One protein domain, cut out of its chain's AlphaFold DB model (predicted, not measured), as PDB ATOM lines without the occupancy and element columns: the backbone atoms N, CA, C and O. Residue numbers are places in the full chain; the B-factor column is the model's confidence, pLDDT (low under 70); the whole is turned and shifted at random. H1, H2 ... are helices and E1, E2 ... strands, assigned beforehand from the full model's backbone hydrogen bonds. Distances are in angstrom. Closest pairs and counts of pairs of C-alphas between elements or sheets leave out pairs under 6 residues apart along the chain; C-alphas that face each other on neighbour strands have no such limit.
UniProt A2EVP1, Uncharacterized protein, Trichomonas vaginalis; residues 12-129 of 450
ATOM      1  N   SER A  12      40.965 -25.318 -31.809       52.53
ATOM      2  CA  SER A  12      40.419 -24.552 -30.678       52.53
ATOM      3  C   SER A  12      40.093 -25.424 -29.466       52.53
ATOM      4  O   SER A  12      40.345 -25.008 -28.338       52.53
ATOM      5  N   ARG A  13      39.551 -26.633 -29.662       56.19
ATOM      6  CA  ARG A  13      39.223 -27.546 -28.556       56.19
ATOM      7  C   ARG A  13      40.477 -28.134 -27.914       56.19
ATOM      8  O   ARG A  13      40.566 -28.160 -26.690       56.19
ATOM      9  N   THR A  14      41.451 -28.556 -28.716       53.62
ATOM     10  CA  THR A  14      42.756 -29.032 -28.235       53.62
ATOM     11  C   THR A  14      43.506 -27.917 -27.510       53.62
ATOM     12  O   THR A  14      44.051 -28.152 -26.436       53.62
ATOM     13  N   PHE A  15      43.453 -26.685 -28.025       57.91
ATOM     14  CA  PHE A  15      44.021 -25.512 -27.364       57.91
ATOM     15  C   PHE A  15      43.334 -25.221 -26.023       57.91
ATOM     16  O   PHE A  15      44.012 -24.995 -25.028       57.91
ATOM     17  N   ALA A  16      42.002 -25.301 -25.950       58.25
ATOM     18  CA  ALA A  16      41.264 -25.102 -24.702       58.25
ATOM     19  C   ALA A  16      41.599 -26.164 -23.636       58.25
ATOM     20  O   ALA A  16      41.759 -25.825 -22.464       58.25
ATOM     21  N   ILE A  17      41.757 -27.432 -24.035       55.56
ATOM     22  CA  ILE A  17      42.156 -28.523 -23.129       55.56
ATOM     23  C   ILE A  17      43.603 -28.328 -22.658       55.56
ATOM     24  O   ILE A  17      43.866 -28.394 -21.459       55.56
ATOM     25  N   ALA A  18      44.525 -28.005 -23.570       54.38
ATOM     26  CA  ALA A  18      45.918 -27.726 -23.227       54.38
ATOM     27  C   ALA A  18      46.039 -26.535 -22.262       54.38
ATOM     28  O   ALA A  18      46.735 -26.622 -21.253       54.38
ATOM     29  N   MET A  19      45.294 -25.454 -22.509       59.81
ATOM     30  CA  MET A  19      45.258 -24.287 -21.626       59.81
ATOM     31  C   MET A  19      44.634 -24.601 -20.263       59.81
ATOM     32  O   MET A  19      45.117 -24.095 -19.255       59.81
ATOM     33  N   SER A  20      43.616 -25.466 -20.205       58.97
ATOM     34  CA  SER A  20      43.039 -25.931 -18.937       58.97
ATOM     35  C   SER A  20      44.047 -26.733 -18.111       58.97
ATOM     36  O   SER A  20      44.092 -26.573 -16.896       58.97
ATOM     37  N   ILE A  21      44.865 -27.576 -18.747       53.72
ATOM     38  CA  ILE A  21      45.890 -28.373 -18.057       53.72
ATOM     39  C   ILE A  21      47.049 -27.483 -17.598       53.72
ATOM     40  O   ILE A  21      47.477 -27.593 -16.454       53.72
ATOM     41  N   ILE A  22      47.492 -26.533 -18.429       57.75
ATOM     42  CA  ILE A  22      48.498 -25.530 -18.045       57.75
ATOM     43  C   ILE A  22      47.995 -24.696 -16.855       57.75
ATOM     44  O   ILE A  22      48.735 -24.479 -15.900       57.75
ATOM     45  N   GLN A  23      46.726 -24.277 -16.857       58.69
ATOM     46  CA  GLN A  23      46.116 -23.574 -15.723       58.69
ATOM     47  C   GLN A  23      46.045 -24.446 -14.461       58.69
ATOM     48  O   GLN A  23      46.292 -23.942 -13.364       58.69
ATOM     49  N   SER A  24      45.757 -25.743 -14.593       55.94
ATOM     50  CA  SER A  24      45.786 -26.696 -13.476       55.94
ATOM     51  C   SER A  24      47.205 -26.943 -12.951       55.94
ATOM     52  O   SER A  24      47.391 -26.979 -11.741       55.94
ATOM     53  N   ALA A  25      48.221 -27.005 -13.817       52.66
ATOM     54  CA  ALA A  25      49.629 -27.143 -13.434       52.66
ATOM     55  C   ALA A  25      50.180 -25.873 -12.752       52.66
ATOM     56  O   ALA A  25      50.930 -25.951 -11.778       52.66
ATOM     57  N   ILE A  26      49.753 -24.689 -13.207       55.31
ATOM     58  CA  ILE A  26      50.047 -23.406 -12.550       55.31
ATOM     59  C   ILE A  26      49.395 -23.346 -11.158       55.31
ATOM     60  O   ILE A  26      50.019 -22.853 -10.221       55.31
ATOM     61  N   LYS A  27      48.183 -23.896 -10.990       54.09
ATOM     62  CA  LYS A  27      47.528 -24.035  -9.674       54.09
ATOM     63  C   LYS A  27      48.205 -25.088  -8.784       54.09
ATOM     64  O   LYS A  27      48.363 -24.849  -7.591       54.09
ATOM     65  N   ALA A  28      48.665 -26.207  -9.349       52.53
ATOM     66  CA  ALA A  28      49.369 -27.278  -8.633       52.53
ATOM     67  C   ALA A  28      50.755 -26.853  -8.107       52.53
ATOM     68  O   ALA A  28      51.243 -27.410  -7.124       52.53
ATOM     69  N   ARG A  29      51.347 -25.791  -8.675       49.50
ATOM     70  CA  ARG A  29      52.561 -25.125  -8.164       49.50
ATOM     71  C   ARG A  29      52.442 -24.654  -6.704       49.50
ATOM     72  O   ARG A  29      53.466 -24.403  -6.080       49.50
ATOM     73  N   HIS A  30      51.223 -24.567  -6.163       48.97
ATOM     74  CA  HIS A  30      50.960 -24.235  -4.763       48.97
ATOM     75  C   HIS A  30      50.828 -25.448  -3.817       48.97
ATOM     76  O   HIS A  30      50.877 -25.238  -2.610       48.97
ATOM     77  N   ASN A  31      50.718 -26.689  -4.321       51.19
ATOM     78  CA  ASN A  31      50.348 -27.866  -3.511       51.19
ATOM     79  C   ASN A  31      51.351 -29.040  -3.517       51.19
ATOM     80  O   ASN A  31      51.074 -30.071  -2.911       51.19
ATOM     81  N   GLY A  32      52.526 -28.908  -4.140       54.00
ATOM     82  CA  GLY A  32      53.627 -29.866  -3.944       54.00
ATOM     83  C   GLY A  32      53.471 -31.250  -4.595       54.00
ATOM     84  O   GLY A  32      54.249 -32.146  -4.275       54.00
ATOM     85  N   GLU A  33      52.527 -31.449  -5.521       56.44
ATOM     86  CA  GLU A  33      52.519 -32.646  -6.375       56.44
ATOM     87  C   GLU A  33      53.749 -32.646  -7.304       56.44
ATOM     88  O   GLU A  33      54.142 -31.606  -7.841       56.44
ATOM     89  N   SER A  34      54.392 -33.812  -7.473       58.56
ATOM     90  CA  SER A  34      55.604 -33.945  -8.291       58.56
ATOM     91  C   SER A  34      55.310 -33.549  -9.735       58.56
ATOM     92  O   SER A  34      54.631 -34.275 -10.457       58.56
ATOM     93  N   GLN A  35      55.869 -32.411 -10.158       56.78
ATOM     94  CA  GLN A  35      55.727 -31.832 -11.502       56.78
ATOM     95  C   GLN A  35      55.952 -32.851 -12.626       56.78
ATOM     96  O   GLN A  35      55.354 -32.717 -13.686       56.78
ATOM     97  N   GLN A  36      56.767 -33.878 -12.380       56.06
ATOM     98  CA  GLN A  36      57.068 -34.924 -13.346       56.06
ATOM     99  C   GLN A  36      55.839 -35.746 -13.759       56.06
ATOM    100  O   GLN A  36      55.663 -35.979 -14.944       56.06
ATOM    101  N   ILE A  37      54.946 -36.104 -12.828       58.59
ATOM    102  CA  ILE A  37      53.743 -36.900 -13.141       58.59
ATOM    103  C   ILE A  37      52.800 -36.101 -14.049       58.59
ATOM    104  O   ILE A  37      52.297 -36.611 -15.041       58.59
ATOM    105  N   LEU A  38      52.634 -34.807 -13.763       54.91
ATOM    106  CA  LEU A  38      51.809 -33.910 -14.577       54.91
ATOM    107  C   LEU A  38      52.426 -33.638 -15.958       54.91
ATOM    108  O   LEU A  38      51.695 -33.433 -16.925       54.91
ATOM    109  N   ILE A  39      53.759 -33.620 -16.059       56.56
ATOM    110  CA  ILE A  39      54.482 -33.509 -17.335       56.56
ATOM    111  C   ILE A  39      54.318 -34.791 -18.154       56.56
ATOM    112  O   ILE A  39      54.077 -34.698 -19.357       56.56
ATOM    113  N   ASP A  40      54.413 -35.959 -17.525       57.72
ATOM    114  CA  ASP A  40      54.265 -37.254 -18.187       57.72
ATOM    115  C   ASP A  40      52.824 -37.427 -18.706       57.72
ATOM    116  O   ASP A  40      52.636 -37.681 -19.898       57.72
ATOM    117  N   ASP A  41      51.813 -37.129 -17.878       54.41
ATOM    118  CA  ASP A  41      50.392 -37.138 -18.264       54.41
ATOM    119  C   ASP A  41      50.097 -36.141 -19.403       54.41
ATOM    120  O   ASP A  41      49.347 -36.433 -20.339       54.41
ATOM    121  N   PHE A  42      50.700 -34.947 -19.360       54.47
ATOM    122  CA  PHE A  42      50.551 -33.950 -20.422       54.47
ATOM    123  C   PHE A  42      51.237 -34.386 -21.720       54.47
ATOM    124  O   PHE A  42      50.702 -34.150 -22.803       54.47
ATOM    125  N   THR A  43      52.396 -35.036 -21.626       53.94
ATOM    126  CA  THR A  43      53.143 -35.537 -22.786       53.94
ATOM    127  C   THR A  43      52.392 -36.684 -23.456       53.94
ATOM    128  O   THR A  43      52.229 -36.662 -24.674       53.94
ATOM    129  N   GLU A  44      51.831 -37.616 -22.682       58.88
ATOM    130  CA  GLU A  44      50.973 -38.687 -23.202       58.88
ATOM    131  C   GLU A  44      49.727 -38.117 -23.897       58.88
ATOM    132  O   GLU A  44      49.354 -38.545 -24.993       58.88
ATOM    133  N   LEU A  45      49.112 -37.085 -23.311       53.97
ATOM    134  CA  LEU A  45      47.945 -36.420 -23.887       53.97
ATOM    135  C   LEU A  45      48.291 -35.638 -25.165       53.97
ATOM    136  O   LEU A  45      47.505 -35.635 -26.116       53.97
ATOM    137  N   LEU A  46      49.471 -35.011 -25.230       52.78
ATOM    138  CA  LEU A  46      49.985 -34.379 -26.445       52.78
ATOM    139  C   LEU A  46      50.294 -35.400 -27.537       52.78
ATOM    140  O   LEU A  46      49.974 -35.140 -28.695       52.78
ATOM    141  N   ASP A  47      50.857 -36.556 -27.194       52.06
ATOM    142  CA  ASP A  47      51.118 -37.633 -28.147       52.06
ATOM    143  C   ASP A  47      49.815 -38.246 -28.667       52.06
ATOM    144  O   ASP A  47      49.682 -38.468 -29.872       52.06
ATOM    145  N   LEU A  48      48.805 -38.430 -27.810       51.53
ATOM    146  CA  LEU A  48      47.442 -38.796 -28.209       51.53
ATOM    147  C   LEU A  48      46.834 -37.753 -29.158       51.53
ATOM    148  O   LEU A  48      46.385 -38.107 -30.245       51.53
ATOM    149  N   CYS A  49      46.894 -36.462 -28.811       50.41
ATOM    150  CA  CYS A  49      46.370 -35.383 -29.655       50.41
ATOM    151  C   CYS A  49      47.120 -35.266 -30.988       50.41
ATOM    152  O   CYS A  49      46.511 -35.035 -32.033       50.41
ATOM    153  N   ARG A  50      48.447 -35.421 -30.972       51.31
ATOM    154  CA  ARG A  50      49.293 -35.411 -32.166       51.31
ATOM    155  C   ARG A  50      48.945 -36.587 -33.061       51.31
ATOM    156  O   ARG A  50      48.733 -36.368 -34.248       51.31
ATOM    157  N   ASN A  51      48.825 -37.784 -32.491       53.03
ATOM    158  CA  ASN A  51      48.412 -38.987 -33.204       53.03
ATOM    159  C   ASN A  51      47.012 -38.830 -33.800       53.03
ATOM    160  O   ASN A  51      46.816 -39.203 -34.957       53.03
ATOM    161  N   ASP A  52      46.075 -38.220 -33.076       51.25
ATOM    162  CA  ASP A  52      44.732 -37.903 -33.563       51.25
ATOM    163  C   ASP A  52      44.758 -36.876 -34.700       51.25
ATOM    164  O   ASP A  52      44.036 -37.038 -35.682       51.25
ATOM    165  N   LEU A  53      45.621 -35.858 -34.631       51.25
ATOM    166  CA  LEU A  53      45.789 -34.842 -35.677       51.25
ATOM    167  C   LEU A  53      46.476 -35.392 -36.934       51.25
ATOM    168  O   LEU A  53      46.033 -35.099 -38.046       51.25
ATOM    169  N   THR A  54      47.515 -36.220 -36.791       52.78
ATOM    170  CA  THR A  54      48.146 -36.915 -37.926       52.78
ATOM    171  C   THR A  54      47.204 -37.943 -38.530       52.78
ATOM    172  O   THR A  54      47.069 -38.005 -39.751       52.78
ATOM    173  N   SER A  55      46.456 -38.670 -37.696       50.50
ATOM    174  CA  SER A  55      45.367 -39.525 -38.163       50.50
ATOM    175  C   SER A  55      44.309 -38.682 -38.865       50.50
ATOM    176  O   SER A  55      43.819 -39.093 -39.905       50.50
ATOM    177  N   ALA A  56      44.030 -37.460 -38.397       50.41
ATOM    178  CA  ALA A  56      43.096 -36.520 -39.006       50.41
ATOM    179  C   ALA A  56      43.519 -35.947 -40.374       50.41
ATOM    180  O   ALA A  56      42.681 -35.334 -41.046       50.41
ATOM    181  N   ALA A  57      44.754 -36.181 -40.822       51.47
ATOM    182  CA  ALA A  57      45.233 -35.852 -42.167       51.47
ATOM    183  C   ALA A  57      45.168 -37.041 -43.148       51.47
ATOM    184  O   ALA A  57      45.189 -36.838 -44.358       51.47
ATOM    185  N   ILE A  58      45.043 -38.269 -42.636       59.50
ATOM    186  CA  ILE A  58      44.995 -39.513 -43.417       59.50
ATOM    187  C   ILE A  58      43.601 -39.685 -44.055       59.50
ATOM    188  O   ILE A  58      42.603 -39.369 -43.395       59.50
ATOM    189  N   PRO A  59      43.467 -40.185 -45.299       66.25
ATOM    190  CA  PRO A  59      42.172 -40.501 -45.896       66.25
ATOM    191  C   PRO A  59      41.300 -41.359 -44.973       66.25
ATOM    192  O   PRO A  59      41.765 -42.273 -44.296       66.25
ATOM    193  N   LYS A  60      39.997 -41.079 -44.941       66.25
ATOM    194  CA  LYS A  60      39.030 -41.733 -44.041       66.25
ATOM    195  C   LYS A  60      39.113 -43.269 -44.045       66.25
ATOM    196  O   LYS A  60      39.007 -43.890 -42.991       66.25
ATOM    197  N   ASN A  61      39.332 -43.856 -45.220       69.00
ATOM    198  CA  ASN A  61      39.448 -45.302 -45.399       69.00
ATOM    199  C   ASN A  61      40.721 -45.863 -44.752       69.00
ATOM    200  O   ASN A  61      40.668 -46.902 -44.106       69.00
ATOM    201  N   GLU A  62      41.840 -45.148 -44.844       70.38
ATOM    202  CA  GLU A  62      43.107 -45.549 -44.225       70.38
ATOM    203  C   GLU A  62      43.052 -45.467 -42.690       70.38
ATOM    204  O   GLU A  62      43.624 -46.318 -42.012       70.38
ATOM    205  N   ARG A  63      42.289 -44.523 -42.116       70.62
ATOM    206  CA  ARG A  63      42.047 -44.484 -40.658       70.62
ATOM    207  C   ARG A  63      41.251 -45.681 -40.160       70.62
ATOM    208  O   ARG A  63      41.597 -46.252 -39.131       70.62
ATOM    209  N   LEU A  64      40.198 -46.056 -40.884       76.88
ATOM    210  CA  LEU A  64      39.379 -47.223 -40.552       76.88
ATOM    211  C   LEU A  64      40.201 -48.514 -40.644       76.88
ATOM    212  O   LEU A  64      40.125 -49.350 -39.748       76.88
ATOM    213  N   ILE A  65      41.043 -48.638 -41.677       77.06
ATOM    214  CA  ILE A  65      41.970 -49.765 -41.836       77.06
ATOM    215  C   ILE A  65      42.991 -49.800 -40.690       77.06
ATOM    216  O   ILE A  65      43.198 -50.857 -40.101       77.06
ATOM    217  N   SER A  66      43.582 -48.659 -40.328       79.50
ATOM    218  CA  SER A  66      44.544 -48.559 -39.220       79.50
ATOM    219  C   SER A  66      43.919 -48.918 -37.865       79.50
ATOM    220  O   SER A  66      44.503 -49.672 -37.083       79.50
ATOM    221  N   LEU A  67      42.692 -48.456 -37.601       81.75
ATOM    222  CA  LEU A  67      41.949 -48.816 -36.394       81.75
ATOM    223  C   LEU A  67      41.624 -50.317 -36.362       81.75
ATOM    224  O   LEU A  67      41.807 -50.964 -35.334       81.75
ATOM    225  N   MET A  68      41.204 -50.891 -37.493       83.00
ATOM    226  CA  MET A  68      40.940 -52.325 -37.609       83.00
ATOM    227  C   MET A  68      42.211 -53.168 -37.427       83.00
ATOM    228  O   MET A  68      42.167 -54.210 -36.775       83.00
ATOM    229  N   ASP A  69      43.354 -52.721 -37.953       82.25
ATOM    230  CA  ASP A  69      44.658 -53.360 -37.732       82.25
ATOM    231  C   ASP A  69      45.057 -53.328 -36.249       82.25
ATOM    232  O   ASP A  69      45.481 -54.347 -35.699       82.25
ATOM    233  N   ARG A  70      44.841 -52.200 -35.559       84.50
ATOM    234  CA  ARG A  70      45.099 -52.071 -34.117       84.50
ATOM    235  C   ARG A  70      44.257 -53.050 -33.291       84.50
ATOM    236  O   ARG A  70      44.823 -53.821 -32.516       84.50
ATOM    237  N   VAL A  71      42.940 -53.094 -33.515       88.25
ATOM    238  CA  VAL A  71      42.038 -54.040 -32.828       88.25
ATOM    239  C   VAL A  71      42.429 -55.492 -33.132       88.25
ATOM    240  O   VAL A  71      42.434 -56.344 -32.244       88.25
ATOM    241  N   ASN A  72      42.825 -55.793 -34.372       84.19
ATOM    242  CA  ASN A  72      43.283 -57.131 -34.741       84.19
ATOM    243  C   ASN A  72      44.605 -57.519 -34.062       84.19
ATOM    244  O   ASN A  72      44.746 -58.670 -33.647       84.19
ATOM    245  N   LYS A  73      45.561 -56.595 -33.917       86.75
ATOM    246  CA  LYS A  73      46.814 -56.837 -33.182       86.75
ATOM    247  C   LYS A  73      46.553 -57.143 -31.710       86.75
ATOM    248  O   LYS A  73      47.106 -58.113 -31.191       86.75
ATOM    249  N   GLU A  74      45.669 -56.382 -31.067       88.44
ATOM    250  CA  GLU A  74      45.199 -56.667 -29.703       88.44
ATOM    251  C   GLU A  74      44.608 -58.073 -29.621       88.44
ATOM    252  O   GLU A  74      45.050 -58.885 -28.809       88.44
ATOM    253  N   ARG A  75      43.695 -58.413 -30.538       89.69
ATOM    254  CA  ARG A  75      43.079 -59.743 -30.612       89.69
ATOM    255  C   ARG A  75      44.105 -60.865 -30.721       89.69
ATOM    256  O   ARG A  75      43.988 -61.876 -30.035       89.69
ATOM    257  N   VAL A  76      45.112 -60.706 -31.578       86.69
ATOM    258  CA  VAL A  76      46.176 -61.703 -31.748       86.69
ATOM    259  C   VAL A  76      46.966 -61.887 -30.450       86.69
ATOM    260  O   VAL A  76      47.278 -63.023 -30.093       86.69
ATOM    261  N   ASN A  77      47.257 -60.809 -29.722       87.06
ATOM    262  CA  ASN A  77      47.934 -60.896 -28.427       87.06
ATOM    263  C   ASN A  77      47.065 -61.598 -27.373       87.06
ATOM    264  O   ASN A  77      47.560 -62.489 -26.684       87.06
ATOM    265  N   LEU A  78      45.762 -61.302 -27.320       90.88
ATOM    266  CA  LEU A  78      44.820 -62.015 -26.448       90.88
ATOM    267  C   LEU A  78      44.772 -63.516 -26.754       90.88
ATOM    268  O   LEU A  78      44.757 -64.329 -25.836       90.88
ATOM    269  N   ILE A  79      44.771 -63.897 -28.036       87.19
ATOM    270  CA  ILE A  79      44.777 -65.306 -28.455       87.19
ATOM    271  C   ILE A  79      46.072 -65.997 -28.012       87.19
ATOM    272  O   ILE A  79      46.027 -67.125 -27.518       87.19
ATOM    273  N   LYS A  80      47.226 -65.335 -28.160       87.75
ATOM    274  CA  LYS A  80      48.512 -65.871 -27.687       87.75
ATOM    275  C   LYS A  80      48.483 -66.110 -26.180       87.75
ATOM    276  O   LYS A  80      48.810 -67.212 -25.743       87.75
ATOM    277  N   ASP A  81      48.026 -65.126 -25.410       87.06
ATOM    278  CA  ASP A  81      47.912 -65.235 -23.956       87.06
ATOM    279  C   ASP A  81      46.928 -66.341 -23.553       87.06
ATOM    280  O   ASP A  81      47.263 -67.193 -22.726       87.06
ATOM    281  N   LYS A  82      45.755 -66.411 -24.195       90.25
ATOM    282  CA  LYS A  82      44.780 -67.494 -23.998       90.25
ATOM    283  C   LYS A  82      45.436 -68.864 -24.149       90.25
ATOM    284  O   LYS A  82      45.269 -69.715 -23.278       90.25
ATOM    285  N   ILE A  83      46.186 -69.086 -25.231       81.69
ATOM    286  CA  ILE A  83      46.849 -70.372 -25.498       81.69
ATOM    287  C   ILE A  83      47.846 -70.714 -24.386       81.69
ATOM    288  O   ILE A  83      47.921 -71.875 -23.977       81.69
ATOM    289  N   VAL A  84      48.592 -69.731 -23.873       82.88
ATOM    290  CA  VAL A  84      49.527 -69.930 -22.754       82.88
ATOM    291  C   VAL A  84      48.779 -70.404 -21.505       82.88
ATOM    292  O   VAL A  84      49.134 -71.441 -20.942       82.88
ATOM    293  N   TYR A  85      47.710 -69.711 -21.105       81.31
ATOM    294  CA  TYR A  85      46.940 -70.075 -19.908       81.31
ATOM    295  C   TYR A  85      46.162 -71.386 -20.074       81.31
ATOM    296  O   TYR A  85      46.112 -72.189 -19.142       81.31
ATOM    297  N   GLN A  86      45.635 -71.660 -21.269       79.06
ATOM    298  CA  GLN A  86      44.972 -72.922 -21.594       79.06
ATOM    299  C   GLN A  86      45.944 -74.105 -21.501       79.06
ATOM    300  O   GLN A  86      45.638 -75.107 -20.855       79.06
ATOM    301  N   ARG A  87      47.148 -73.981 -22.076       72.56
ATOM    302  CA  ARG A  87      48.204 -75.006 -21.969       72.56
ATOM    303  C   ARG A  87      48.694 -75.198 -20.541       72.56
ATOM    304  O   ARG A  87      49.091 -76.302 -20.184       72.56
ATOM    305  N   ALA A  88      48.666 -74.145 -19.734       67.44
ATOM    306  CA  ALA A  88      49.001 -74.225 -18.321       67.44
ATOM    307  C   ALA A  88      47.888 -74.863 -17.465       67.44
ATOM    308  O   ALA A  88      48.155 -75.187 -16.310       67.44
ATOM    309  N   GLY A  89      46.687 -75.088 -18.016       66.56
ATOM    310  CA  GLY A  89      45.558 -75.724 -17.329       66.56
ATOM    311  C   GLY A  89      44.567 -74.751 -16.679       66.56
ATOM    312  O   GLY A  89      43.614 -75.199 -16.055       66.56
ATOM    313  N   PHE A  90      44.732 -73.436 -16.855       75.56
ATOM    314  CA  PHE A  90      43.838 -72.423 -16.279       75.56
ATOM    315  C   PHE A  90      42.605 -72.185 -17.165       75.56
ATOM    316  O   PHE A  90      42.479 -71.147 -17.821       75.56
ATOM    317  N   ALA A  91      41.685 -73.150 -17.194       76.50
ATOM    318  CA  ALA A  91      40.503 -73.104 -18.061       76.50
ATOM    319  C   ALA A  91      39.634 -71.852 -17.830       76.50
ATOM    320  O   ALA A  91      39.264 -71.186 -18.791       76.50
ATOM    321  N   GLN A  92      39.390 -71.475 -16.570       80.31
ATOM    322  CA  GLN A  92      38.576 -70.298 -16.229       80.31
ATOM    323  C   GLN A  92      39.210 -68.980 -16.705       80.31
ATOM    324  O   GLN A  92      38.520 -68.056 -17.126       80.31
ATOM    325  N   VAL A  93      40.543 -68.880 -16.658       84.62
ATOM    326  CA  VAL A  93      41.262 -67.707 -17.173       84.62
ATOM    327  C   VAL A  93      41.166 -67.672 -18.698       84.62
ATOM    328  O   VAL A  93      40.886 -66.618 -19.264       84.62
ATOM    329  N   ALA A  94      41.346 -68.817 -19.365       85.88
ATOM    330  CA  ALA A  94      41.193 -68.925 -20.816       85.88
ATOM    331  C   ALA A  94      39.770 -68.557 -21.284       85.88
ATOM    332  O   ALA A  94      39.628 -67.863 -22.288       85.88
ATOM    333  N   GLU A  95      38.739 -68.939 -20.529       87.62
ATOM    334  CA  GLU A  95      37.346 -68.563 -20.792       87.62
ATOM    335  C   GLU A  95      37.122 -67.048 -20.661       87.62
ATOM    336  O   GLU A  95      36.470 -66.433 -21.506       87.62
ATOM    337  N   LYS A  96      37.736 -66.396 -19.664       89.00
ATOM    338  CA  LYS A  96      37.719 -64.927 -19.577       89.00
ATOM    339  C   LYS A  96      38.405 -64.272 -20.778       89.00
ATOM    340  O   LYS A  96      37.905 -63.268 -21.278       89.00
ATOM    341  N   TYR A  97      39.513 -64.831 -21.276       92.25
ATOM    342  CA  TYR A  97      40.118 -64.348 -22.523       92.25
ATOM    343  C   TYR A  97      39.174 -64.517 -23.718       92.25
ATOM    344  O   TYR A  97      39.116 -63.608 -24.539       92.25
ATOM    345  N   ASP A  98      38.401 -65.603 -23.806       91.25
ATOM    346  CA  ASP A  98      37.394 -65.774 -24.866       91.25
ATOM    347  C   ASP A  98      36.325 -64.679 -24.835       91.25
ATOM    348  O   ASP A  98      36.010 -64.091 -25.871       91.25
ATOM    349  N   GLN A  99      35.836 -64.326 -23.645       90.81
ATOM    350  CA  GLN A  99      34.887 -63.222 -23.478       90.81
ATOM    351  C   GLN A  99      35.480 -61.871 -23.915       90.81
ATOM    352  O   GLN A  99      34.789 -61.052 -24.521       90.81
ATOM    353  N   ILE A 100      36.765 -61.622 -23.638       91.38
ATOM    354  CA  ILE A 100      37.457 -60.392 -24.058       91.38
ATOM    355  C   ILE A 100      37.706 -60.399 -25.577       91.38
ATOM    356  O   ILE A 100      37.478 -59.389 -26.244       91.38
ATOM    357  N   ILE A 101      38.114 -61.536 -26.150       91.94
ATOM    358  CA  ILE A 101      38.309 -61.711 -27.597       91.94
ATOM    359  C   ILE A 101      36.999 -61.458 -28.350       91.94
ATOM    360  O   ILE A 101      37.022 -60.787 -29.382       91.94
ATOM    361  N   ALA A 102      35.863 -61.925 -27.826       89.50
ATOM    362  CA  ALA A 102      34.554 -61.678 -28.427       89.50
ATOM    363  C   ALA A 102      34.269 -60.172 -28.572       89.50
ATOM    364  O   ALA A 102      33.888 -59.720 -29.650       89.50
ATOM    365  N   LYS A 103      34.583 -59.367 -27.550       89.38
ATOM    366  CA  LYS A 103      34.431 -57.899 -27.603       89.38
ATOM    367  C   LYS A 103      35.330 -57.233 -28.645       89.38
ATOM    368  O   LYS A 103      34.946 -56.235 -29.249       89.38
ATOM    369  N   SER A 104      36.521 -57.782 -28.876       88.75
ATOM    370  CA  SER A 104      37.406 -57.331 -29.956       88.75
ATOM    371  C   SER A 104      36.838 -57.685 -31.340       88.75
ATOM    372  O   SER A 104      36.894 -56.869 -32.260       88.75
ATOM    373  N   VAL A 105      36.222 -58.864 -31.492       88.31
ATOM    374  CA  VAL A 105      35.517 -59.254 -32.729       88.31
ATOM    375  C   VAL A 105      34.332 -58.329 -33.000       88.31
ATOM    376  O   VAL A 105      34.184 -57.856 -34.127       88.31
ATOM    377  N   GLU A 106      33.532 -58.023 -31.979       89.19
ATOM    378  CA  GLU A 106      32.441 -57.048 -32.066       89.19
ATOM    379  C   GLU A 106      32.962 -55.682 -32.531       89.19
ATOM    380  O   GLU A 106      32.417 -55.100 -33.469       89.19
ATOM    381  N   ALA A 107      34.061 -55.192 -31.947       87.31
ATOM    382  CA  ALA A 107      34.679 -53.935 -32.358       87.31
ATOM    383  C   ALA A 107      35.110 -53.947 -33.839       87.31
ATOM    384  O   ALA A 107      34.825 -52.991 -34.561       87.31
ATOM    385  N   CYS A 108      35.720 -55.034 -34.327       85.88
ATOM    386  CA  CYS A 108      36.045 -55.189 -35.752       85.88
ATOM    387  C   CYS A 108      34.796 -55.190 -36.648       85.88
ATOM    388  O   CYS A 108      34.803 -54.571 -37.717       85.88
ATOM    389  N   ALA A 109      33.721 -55.862 -36.225       84.81
ATOM    390  CA  ALA A 109      32.459 -55.886 -36.961       84.81
ATOM    391  C   ALA A 109      31.837 -54.483 -37.048       84.81
ATOM    392  O   ALA A 109      31.439 -54.049 -38.129       84.81
ATOM    393  N   TYR A 110      31.847 -53.732 -35.946       85.75
ATOM    394  CA  TYR A 110      31.373 -52.350 -35.895       85.75
ATOM    395  C   TYR A 110      32.181 -51.412 -36.806       85.75
ATOM    396  O   TYR A 110      31.603 -50.635 -37.569       85.75
ATOM    397  N   ILE A 111      33.516 -51.521 -36.804       84.12
ATOM    398  CA  ILE A 111      34.377 -50.759 -37.728       84.12
ATOM    399  C   ILE A 111      34.038 -51.098 -39.187       84.12
ATOM    400  O   ILE A 111      33.935 -50.199 -40.025       84.12
ATOM    401  N   SER A 112      33.824 -52.382 -39.490       82.12
ATOM    402  CA  SER A 112      33.468 -52.848 -40.837       82.12
ATOM    403  C   SER A 112      32.120 -52.285 -41.296       82.12
ATOM    404  O   SER A 112      31.997 -51.834 -42.433       82.12
ATOM    405  N   GLN A 113      31.128 -52.240 -40.406       85.31
ATOM    406  CA  GLN A 113      29.817 -51.655 -40.688       85.31
ATOM    407  C   GLN A 113      29.916 -50.147 -40.968       85.31
ATOM    408  O   GLN A 113      29.323 -49.652 -41.925       85.31
ATOM    409  N   ILE A 114      30.715 -49.409 -40.188       82.06
ATOM    410  CA  ILE A 114      30.969 -47.979 -40.426       82.06
ATOM    411  C   ILE A 114      31.629 -47.749 -41.783       82.06
ATOM    412  O   ILE A 114      31.268 -46.803 -42.490       82.06
ATOM    413  N   TYR A 115      32.582 -48.609 -42.151       80.69
ATOM    414  CA  TYR A 115      33.236 -48.560 -43.454       80.69
ATOM    415  C   TYR A 115      32.228 -48.765 -44.591       80.69
ATOM    416  O   TYR A 115      32.147 -47.927 -45.489       80.69
ATOM    417  N   GLN A 116      31.406 -49.816 -44.514       82.12
ATOM    418  CA  GLN A 116      30.379 -50.121 -45.517       82.12
ATOM    419  C   GLN A 116      29.335 -49.006 -45.652       82.12
ATOM    420  O   GLN A 116      28.949 -48.651 -46.762       82.12
ATOM    421  N   ASN A 117      28.937 -48.397 -44.535       82.25
ATOM    422  CA  ASN A 117      27.965 -47.304 -44.513       82.25
ATOM    423  C   ASN A 117      28.579 -45.934 -44.837       82.25
ATOM    424  O   ASN A 117      27.898 -44.913 -44.733       82.25
ATOM    425  N   ASN A 118      29.870 -45.885 -45.189       75.38
ATOM    426  CA  ASN A 118      30.621 -44.659 -45.429       75.38
ATOM    427  C   ASN A 118      30.412 -43.623 -44.301       75.38
ATOM    428  O   ASN A 118      30.294 -42.417 -44.536       75.38
ATOM    429  N   GLN A 119      30.397 -44.074 -43.047       74.56
ATOM    430  CA  GLN A 119      30.233 -43.240 -41.853       74.56
ATOM    431  C   GLN A 119      31.590 -42.767 -41.315       74.56
ATOM    432  O   GLN A 119      32.640 -43.278 -41.701       74.56
ATOM    433  N   LYS A 120      31.611 -41.722 -40.476       70.44
ATOM    434  CA  LYS A 120      32.864 -41.193 -39.900       70.44
ATOM    435  C   LYS A 120      33.556 -42.262 -39.043       70.44
ATOM    436  O   LYS A 120      32.881 -43.017 -38.356       70.44
ATOM    437  N   CYS A 121      34.893 -42.290 -39.081       72.12
ATOM    438  CA  CYS A 121      35.692 -43.205 -38.262       72.12
ATOM    439  C   CYS A 121      35.310 -43.052 -36.780       72.12
ATOM    440  O   CYS A 121      35.299 -41.915 -36.297       72.12
ATOM    441  N   PRO A 122      34.977 -44.147 -36.075       75.69
ATOM    442  CA  PRO A 122      34.559 -44.066 -34.687       75.69
ATOM    443  C   PRO A 122      35.770 -43.838 -33.781       75.69
ATOM    444  O   PRO A 122      36.894 -44.218 -34.116       75.69
ATOM    445  N   VAL A 123      35.514 -43.283 -32.599       75.25
ATOM    446  CA  VAL A 123      36.454 -43.332 -31.475       75.25
ATOM    447  C   VAL A 123      36.023 -44.496 -30.590       75.25
ATOM    448  O   VAL A 123      34.939 -44.462 -30.008       75.25
ATOM    449  N   LEU A 124      36.840 -45.549 -30.531       77.44
ATOM    450  CA  LEU A 124      36.567 -46.703 -29.678       77.44
ATOM    451  C   LEU A 124      37.158 -46.470 -28.283       77.44
ATOM    452  O   LEU A 124      38.363 -46.241 -28.187       77.44
ATOM    453  N   PRO A 125      36.364 -46.537 -27.200       77.50
ATOM    454  CA  PRO A 125      36.902 -46.448 -25.850       77.50
ATOM    455  C   PRO A 125      37.777 -47.660 -25.512       77.50
ATOM    456  O   PRO A 125      37.432 -48.812 -25.811       77.50
ATOM    457  N   LEU A 126      38.877 -47.387 -24.811       80.44
ATOM    458  CA  LEU A 126      39.728 -48.401 -24.206       80.44
ATOM    459  C   LEU A 126      39.050 -48.933 -22.934       80.44
ATOM    460  O   LEU A 126      38.821 -48.186 -21.981       80.44
ATOM    461  N   LYS A 127      38.694 -50.220 -22.916       84.50
ATOM    462  CA  LYS A 127      38.135 -50.891 -21.734       84.50
ATOM    463  C   LYS A 127      39.207 -51.719 -21.045       84.50
ATOM    464  O   LYS A 127      39.882 -52.522 -21.688       84.50
ATOM    465  N   LYS A 128      39.302 -51.554 -19.724       85.31
ATOM    466  CA  LYS A 128      40.191 -52.327 -18.853       85.31
ATOM    467  C   LYS A 128      39.445 -53.527 -18.273       85.31
ATOM    468  O   LYS A 128      38.338 -53.388 -17.758       85.31
ATOM    469  N   PHE A 129      40.064 -54.697 -18.342       85.62
ATOM    470  CA  PHE A 129      39.571 -55.955 -17.798       85.62
ATOM    471  C   PHE A 129      40.550 -56.468 -16.754       85.62
ATOM    472  O   PHE A 129      41.724 -56.675 -17.051       85.62
TER     473      PHE A 129
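AT A GLANCE: This is residues 12 to 129 of the 450 residues of an uncharacterized protein of Trichomonas vaginalis (UniProt A2EVP1). Two helical hairpins make the two arms of an open V: the long pair H3 and H4 is one arm, the shorter pair H1 and H2 is the other, and the arms meet where H2 ends and H3 begins. After H4 the last stretch folds back into the opening of the V and ends in the short strand E1. The printed part has 118 residues with four named helices and one named strand, in the order H1, H2, H3, H4, E1, and its class is mostly helix. The whole is loose, with a radius of gyration of the C-alphas of 19.3 A, and flat, spanning 53 by 40 by 15 A.

HOW THE PARTS SIT: The longest helix, H3, residues 60 to 87, touches H4, residues 91 to 116, with 31 pairs of C-alphas within 8 A. The closest C-alphas of the two are those of Lys 82 and Ala 94, 5.0 A apart. H3 and H4 form a helical hairpin, running opposite ways at a shallow tilt of 13 degrees. H2, residues 35 to 55, is close to H3 but not clearly touching it: the closest C-alphas, of Ser 55 and Arg 63, are 6.5 A apart. Their lines stand at a steep tilt of 58 degrees. H1, residues 12 to 28, touches H2, with the C-alphas of Ala 25 and Leu 38 closest at 7.2 A. These two form the other helical hairpin, running opposite ways at a shallow tilt of 5 degrees. H1 is apart from H3 and H4, and H2 is apart from H4. E1, residues 126 to 129, pairs with no named strand. Its closest C-alpha to H4 is that of Phe 129, 8.0 A from that of Ile 100, while H3 and E1 are apart. In H1, H2, H3 and H4 every O i to N i+4 pair is within hydrogen-bond range.

IN THESE COORDINATES: H3 measures 41.0 A from first to last C-alpha, beginning at C-alpha 60 at (39.030, -41.733, -44.041). H4 measures 37.2 A, H2 29.6 A and H1 23.9 A. H1 begins at C-alpha 12 at (40.419, -24.552, -30.678). E1 measures 9.9 A and ends at C-alpha 129 at (39.571, -55.955, -17.798).

THE WHOLE: The two C-alphas farthest apart, those of His 30 and Arg 87, are 53.7 A apart. The printed part has no cut. The links H2 to H3 and H3 to H4 are tight, those from H1 to H2 and from H4 to E1 are short, and no link is long. The mean pLDDT of the printed part is 71.1, and residues 12 to 61 and 88 to 89 are under 70.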